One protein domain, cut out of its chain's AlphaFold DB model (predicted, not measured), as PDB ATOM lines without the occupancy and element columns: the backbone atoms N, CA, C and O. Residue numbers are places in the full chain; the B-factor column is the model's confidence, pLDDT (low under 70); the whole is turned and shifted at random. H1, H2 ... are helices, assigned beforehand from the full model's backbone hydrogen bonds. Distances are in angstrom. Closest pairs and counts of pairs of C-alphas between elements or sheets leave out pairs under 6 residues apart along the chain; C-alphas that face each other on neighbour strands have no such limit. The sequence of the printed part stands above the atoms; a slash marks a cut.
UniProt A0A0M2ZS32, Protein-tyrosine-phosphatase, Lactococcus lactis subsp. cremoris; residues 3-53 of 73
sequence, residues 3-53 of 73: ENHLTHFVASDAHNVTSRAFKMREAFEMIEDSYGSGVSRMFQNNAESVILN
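AT A GLANCE: This is residues 3 to 53 of the 73 residues of the protein "Protein-tyrosine-phosphatase" of Lactococcus lactis subsp. cremoris (UniProt A0A0M2ZS32). A long stretch with no named element, residues 3 to 23, passes across H2, then turns back near Thr 18 to enter H1; H1 and H2 make a V, joined at its point by a tight link. The printed part has 51 residues with two named helices, H1 then H2, and no named strand; the class is all helix. It is only just loose, close to compact, with a radius of gyration of the C-alphas of 12.0 A and spans of 30 by 29 by 17 A.

HOW THE PARTS SIT: H1, residues 24 to 35, touches H2, residues 37 to 51, with residues 28 to 32 alone, and H2 does so with residues 37 to 40 alone. Their closest C-alphas, those of Glu 32 and Ser 40, are 5.3 A apart. They run opposite ways at a steep tilt of 47 degrees. In H1 and H2 every O i to N i+4 pair is within hydrogen-bond range.

IN THESE COORDINATES: H1 begins at C-alpha 24, (-11.435, 14.193, 30.360), and is 15.7 A long. H2 is 21.6 A long and ends at C-alpha 51, (-8.618, -1.790, 37.005).

THE WHOLE: The C-alphas of Thr 18 and Asn 53, the two farthest apart, are 32.4 A apart. The printed part has no cut, and no printed residue is under 70 in pLDDT.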
ATOM      1  N   GLU A   3     -28.525  11.245  34.511       96.25
ATOM      2  CA  GLU A   3     -29.710  11.495  35.368       96.25
ATOM      3  C   GLU A   3     -30.624  10.282  35.581       96.25
ATOM      4  O   GLU A   3     -31.468  10.290  36.467       96.25
ATOM      5  N   ASN A   4     -30.525   9.276  34.708       97.38
ATOM      6  CA  ASN A   4     -31.369   8.084  34.755       97.38
ATOM      7  C   ASN A   4     -30.576   6.836  35.183       97.38
ATOM      8  O   ASN A   4     -31.051   5.716  35.004       97.38
ATOM      9  N   HIS A   5     -29.367   7.024  35.724       97.00
ATOM     10  CA  HIS A   5     -28.463   5.966  36.191       97.00
ATOM     11  C   HIS A   5     -28.090   4.946  35.097       97.00
ATOM     12  O   HIS A   5     -27.901   3.765  35.364       97.00
ATOM     13  N   LEU A   6     -27.999   5.403  33.840       97.62
ATOM     14  CA  LEU A   6     -27.676   4.563  32.671       97.62
ATOM     15  C   LEU A   6     -26.213   4.676  32.220       97.62
ATOM     16  O   LEU A   6     -25.818   4.080  31.222       97.62
ATOM     17  N   THR A   7     -25.420   5.494  32.904       98.06
ATOM     18  CA  THR A   7     -23.991   5.675  32.639       98.06
ATOM     19  C   THR A   7     -23.230   5.155  33.846       98.06
ATOM     20  O   THR A   7     -23.567   5.518  34.968       98.06
ATOM     21  N   HIS A   8     -22.210   4.326  33.615       97.94
ATOM     22  CA  HIS A   8     -21.368   3.751  34.675       97.94
ATOM     23  C   HIS A   8     -19.901   4.175  34.568       97.94
ATOM     24  O   HIS A   8     -19.194   4.175  35.572       97.94
ATOM     25  N   PHE A   9     -19.467   4.571  33.368       98.25
ATOM     26  CA  PHE A   9     -18.101   4.973  33.050       98.25
ATOM     27  C   PHE A   9     -18.110   6.147  32.074       98.25
ATOM     28  O   PHE A   9     -19.033   6.291  31.268       98.25
ATOM     29  N   VAL A  10     -17.046   6.944  32.124       98.19
ATOM     30  CA  VAL A  10     -16.750   8.010  31.165       98.19
ATOM     31  C   VAL A  10     -15.321   7.799  30.683       98.19
ATOM     32  O   VAL A  10     -14.414   7.606  31.489       98.19
ATOM     33  N   ALA A  11     -15.122   7.812  29.369       98.06
ATOM     34  CA  ALA A  11     -13.829   7.610  28.728       98.06
ATOM     35  C   ALA A  11     -13.685   8.586  27.558       98.06
ATOM     36  O   ALA A  11     -14.683   9.053  27.010       98.06
ATOM     37  N   SER A  12     -12.448   8.893  27.169       97.75
ATOM     38  CA  SER A  12     -12.188   9.906  26.142       97.75
ATOM     39  C   SER A  12     -12.573   9.458  24.734       97.75
ATOM     40  O   SER A  12     -12.828  10.307  23.887       97.75
ATOM     41  N   ASP A  13     -12.530   8.146  24.473       98.06
ATOM     42  CA  ASP A  13     -12.525   7.571  23.120       98.06
ATOM     43  C   ASP A  13     -11.536   8.292  22.171       98.06
ATOM     44  O   ASP A  13     -11.756   8.450  20.965       98.06
ATOM     45  N   ALA A  14     -10.426   8.791  22.726       98.00
ATOM     46  CA  ALA A  14      -9.469   9.578  21.965       98.00
ATOM     47  C   ALA A  14      -8.714   8.701  20.958       98.00
ATOM     48  O   ALA A  14      -8.241   7.616  21.285       98.00
ATOM     49  N   HIS A  15      -8.580   9.202  19.733       98.19
ATOM     50  CA  HIS A  15      -7.872   8.530  18.634       98.19
ATOM     51  C   HIS A  15      -6.720   9.370  18.069       98.19
ATOM     52  O   HIS A  15      -5.889   8.862  17.321       98.19
ATOM     53  N   ASN A  16      -6.680  10.666  18.378       97.69
ATOM     54  CA  ASN A  16      -5.611  11.575  17.979       97.69
ATOM     55  C   ASN A  16      -5.522  12.738  18.982       97.69
ATOM     56  O   ASN A  16      -6.219  12.741  19.987       97.69
ATOM     57  N   VAL A  17      -4.664  13.724  18.731       96.88
ATOM     58  CA  VAL A  17      -4.487  14.898  19.611       96.88
ATOM     59  C   VAL A  17      -5.147  16.169  19.065       96.88
ATOM     60  O   VAL A  17      -4.916  17.258  19.582       96.88
ATOM     61  N   THR A  18      -5.967  16.045  18.019       95.44
ATOM     62  CA  THR A  18      -6.620  17.170  17.341       95.44
ATOM     63  C   THR A  18      -8.142  17.045  17.413       95.44
ATOM     64  O   THR A  18      -8.756  17.539  18.355       95.44
ATOM     65  N   SER A  19      -8.768  16.379  16.442       95.50
ATOM     66  CA  SER A  19     -10.225  16.288  16.293       95.50
ATOM     67  C   SER A  19     -10.891  15.274  17.225       95.50
ATOM     68  O   SER A  19     -12.060  15.435  17.563       95.50
ATOM     69  N   ARG A  20     -10.160  14.239  17.651       97.25
ATOM     70  CA  ARG A  20     -10.611  13.187  18.578       97.25
ATOM     71  C   ARG A  20      -9.643  13.096  19.756       97.25
ATOM     72  O   ARG A  20      -9.073  12.037  20.006       97.25
ATOM     73  N   ALA A  21      -9.414  14.243  20.394       97.50
ATOM     74  CA  ALA A  21      -8.493  14.414  21.513       97.50
ATOM     75  C   ALA A  21      -9.113  14.062  22.867       97.50
ATOM     76  O   ALA A  21     -10.329  13.985  23.023       97.50
ATOM     77  N   PHE A  22      -8.253  13.908  23.871       98.19
ATOM     78  CA  PHE A  22      -8.676  13.777  25.259       98.19
ATOM     79  C   PHE A  22      -9.353  15.066  25.736       98.19
ATOM     80  O   PHE A  22      -8.826  16.161  25.540       98.19
ATOM     81  N   LYS A  23     -10.515  14.917  26.379       97.81
ATOM     82  CA  LYS A  23     -11.303  16.003  26.992       97.81
ATOM     83  C   LYS A  23     -11.770  15.640  28.404       97.81
ATOM     84  O   LYS A  23     -12.839  16.045  28.839       97.81
ATOM     85  N   MET A  24     -11.001  14.790  29.092       98.19
ATOM     86  CA  MET A  24     -11.435  14.193  30.360       98.19
ATOM     87  C   MET A  24     -11.598  15.233  31.463       98.19
ATOM     88  O   MET A  24     -12.572  15.162  32.200       98.19
ATOM     89  N   ARG A  25     -10.689  16.210  31.560       98.12
ATOM     90  CA  ARG A  25     -10.786  17.265  32.576       98.12
ATOM     91  C   ARG A  25     -12.050  18.098  32.373       98.12
ATOM     92  O   ARG A  25     -12.849  18.207  33.289       98.12
ATOM     93  N   GLU A  26     -12.258  18.591  31.157       98.44
ATOM     94  CA  GLU A  26     -13.425  19.400  30.800       98.44
ATOM     95  C   GLU A  26     -14.732  18.609  30.972       98.44
ATOM     96  O   GLU A  26     -15.739  19.149  31.427       98.44
ATOM     97  N   ALA A  27     -14.724  17.313  30.640       98.38
ATOM     98  CA  ALA A  27     -15.873  16.439  30.851       98.38
ATOM     99  C   ALA A  27     -16.201  16.271  32.342       98.38
ATOM    100  O   ALA A  27     -17.371  16.339  32.712       98.38
ATOM    101  N   PHE A  28     -15.198  16.068  33.202       98.56
ATOM    102  CA  PHE A  28     -15.415  15.909  34.641       98.56
ATOM    103  C   PHE A  28     -15.815  17.213  35.338       98.56
ATOM    104  O   PHE A  28     -16.675  17.161  36.213       98.56
ATOM    105  N   GLU A  29     -15.278  18.359  34.908       98.69
ATOM    106  CA  GLU A  29     -15.750  19.685  35.336       98.69
ATOM    107  C   GLU A  29     -17.242  19.856  34.992       98.69
ATOM    108  O   GLU A  29     -18.056  20.131  35.869       98.69
ATOM    109  N   MET A  30     -17.645  19.554  33.751       98.62
ATOM    110  CA  MET A  30     -19.053  19.631  33.332       98.62
ATOM    111  C   MET A  30     -19.968  18.667  34.104       98.62
ATOM    112  O   MET A  30     -21.111  19.013  34.417       98.62
ATOM    113  N   ILE A  31     -19.497  17.449  34.387       98.62
ATOM    114  CA  ILE A  31     -20.253  16.463  35.171       98.62
ATOM    115  C   ILE A  31     -20.437  16.951  36.606       98.62
ATOM    116  O   ILE A  31     -21.536  16.828  37.140       98.62
ATOM    117  N   GLU A  32     -19.394  17.495  37.229       98.56
ATOM    118  CA  GLU A  32     -19.474  18.042  38.582       98.56
ATOM    119  C   GLU A  32     -20.439  19.229  38.656       98.56
ATOM    120  O   GLU A  32     -21.323  19.227  39.513       98.56
ATOM    121  N   ASP A  33     -20.351  20.165  37.713       98.62
ATOM    122  CA  ASP A  33     -21.242  21.328  37.653       98.62
ATOM    123  C   ASP A  33     -22.713  20.932  37.422       98.62
ATOM    124  O   ASP A  33     -23.624  21.542  37.984       98.62
ATOM    125  N   SER A  34     -22.964  19.901  36.605       98.44
ATOM    126  CA  SER A  34     -24.326  19.505  36.201       98.44
ATOM    127  C   SER A  34     -24.976  18.473  37.129       98.44
ATOM    128  O   SER A  34     -26.199  18.453  37.267       98.44
ATOM    129  N   TYR A  35     -24.179  17.585  37.729       98.00
ATOM    130  CA  TYR A  35     -24.652  16.406  38.471       98.00
ATOM    131  C   TYR A  35     -24.072  16.296  39.886       98.00
ATOM    132  O   TYR A  35     -24.464  15.405  40.644       98.00
ATOM    133  N   GLY A  36     -23.170  17.199  40.265       98.25
ATOM    134  CA  GLY A  36     -22.530  17.241  41.571       98.25
ATOM    135  C   GLY A  36     -21.241  16.423  41.655       98.25
ATOM    136  O   GLY A  36     -21.027  15.426  40.955       98.25
ATOM    137  N   SER A  37     -20.385  16.818  42.595       98.06
ATOM    138  CA  SER A  37     -19.072  16.204  42.837       98.06
ATOM    139  C   SER A  37     -19.148  14.723  43.222       98.06
ATOM    140  O   SER A  37     -18.236  13.953  42.916       98.06
ATOM    141  N   GLY A  38     -20.255  14.287  43.834       98.12
ATOM    142  CA  GLY A  38     -20.509  12.879  44.146       98.12
ATOM    143  C   GLY A  38     -20.578  11.996  42.896       98.12
ATOM    144  O   GLY A  38     -19.948  10.941  42.862       98.12
ATOM    145  N   VAL A  39     -21.273  12.449  41.846       98.06
ATOM    146  CA  VAL A  39     -21.393  11.715  40.573       98.06
ATOM    147  C   VAL A  39     -20.061  11.711  39.819       98.06
ATOM    148  O   VAL A  39     -19.637  10.667  39.322       98.06
ATOM    149  N   SER A  40     -19.359  12.850  39.791       98.31
ATOM    150  CA  SER A  40     -18.006  12.949  39.221       98.31
ATOM    151  C   SER A  40     -17.042  11.953  39.882       98.31
ATOM    152  O   SER A  40     -16.376  11.169  39.200       98.31
ATOM    153  N   ARG A  41     -17.020  11.906  41.221       98.38
ATOM    154  CA  ARG A  41     -16.192  10.964  41.985       98.38
ATOM    155  C   ARG A  41     -16.608   9.510  41.771       98.38
ATOM    156  O   ARG A  41     -15.741   8.657  41.627       98.38
ATOM    157  N   MET A  42     -17.908   9.222  41.710       98.44
ATOM    158  CA  MET A  42     -18.422   7.875  41.440       98.44
ATOM    159  C   MET A  42     -17.855   7.308  40.131       98.44
ATOM    160  O   MET A  42     -17.406   6.165  40.115       98.44
ATOM    161  N   PHE A  43     -17.814   8.092  39.049       98.62
ATOM    162  CA  PHE A  43     -17.235   7.626  37.783       98.62
ATOM    163  C   PHE A  43     -15.725   7.371  37.862       98.62
ATOM    164  O   PHE A  43     -15.249   6.412  37.254       98.62
ATOM    165  N   GLN A  44     -14.982   8.188  38.616       98.44
ATOM    166  CA  GLN A  44     -13.548   7.969  38.849       98.44
ATOM    167  C   GLN A  44     -13.307   6.679  39.649       98.44
ATOM    168  O   GLN A  44     -12.509   5.843  39.232       98.44
ATOM    169  N   ASN A  45     -14.066   6.473  40.728       98.62
ATOM    170  CA  ASN A  45     -13.983   5.268  41.554       98.62
ATOM    171  C   ASN A  45     -14.364   4.010  40.759       98.62
ATOM    172  O   ASN A  45     -13.692   2.992  40.859       98.62
ATOM    173  N   ASN A  46     -15.411   4.074  39.927       98.69
ATOM    174  CA  ASN A  46     -15.804   2.944  39.085       98.69
ATOM    175  C   ASN A  46     -14.674   2.524  38.134       98.69
ATOM    176  O   ASN A  46     -14.432   1.329  37.965       98.69
ATOM    177  N   ALA A  47     -13.977   3.486  37.519       98.38
ATOM    178  CA  ALA A  47     -12.829   3.192  36.665       98.38
ATOM    179  C   ALA A  47     -11.696   2.494  37.440       98.38
ATOM    180  O   ALA A  47     -11.126   1.529  36.931       98.38
ATOM    181  N   GLU A  48     -11.414   2.926  38.673       98.69
ATOM    182  CA  GLU A  48     -10.454   2.263  39.566       98.69
ATOM    183  C   GLU A  48     -10.884   0.826  39.901       98.69
ATOM    184  O   GLU A  48     -10.088  -0.096  39.728       98.69
ATOM    185  N   SER A  49     -12.152   0.601  40.266       98.69
ATOM    186  CA  SER A  49     -12.671  -0.743  40.558       98.69
ATOM    187  C   SER A  49     -12.464  -1.714  39.395       98.69
ATOM    188  O   SER A  49     -12.047  -2.848  39.608       98.69
ATOM    189  N   VAL A  50     -12.686  -1.279  38.148       97.88
ATOM    190  CA  VAL A  50     -12.456  -2.141  36.974       97.88
ATOM    191  C   VAL A  50     -10.977  -2.493  36.809       97.88
ATOM    192  O   VAL A  50     -10.662  -3.639  36.496       97.88
ATOM    193  N   ILE A  51     -10.069  -1.543  37.050       98.25
ATOM    194  CA  ILE A  51      -8.618  -1.790  37.005       98.25
ATOM    195  C   ILE A  51      -8.207  -2.812  38.076       98.25
ATOM    196  O   ILE A  51      -7.363  -3.669  37.814       98.25
ATOM    197  N   LEU A  52      -8.824  -2.746  39.257       98.56
ATOM    198  CA  LEU A  52      -8.564  -3.640  40.387       98.56
ATOM    199  C   LEU A  52      -9.322  -4.977  40.316       98.56
ATOM    200  O   LEU A  52      -9.141  -5.823  41.189       98.56
ATOM    201  N   ASN A  53     -10.131  -5.202  39.272       98.06
ATOM    202  CA  ASN A  53     -11.014  -6.366  39.142       98.06
ATOM    203  C   ASN A  53     -12.004  -6.507  40.321       98.06
ATOM    204  O   ASN A  53     -12.287  -7.602  40.811       98.06
TER     205      ASN A  53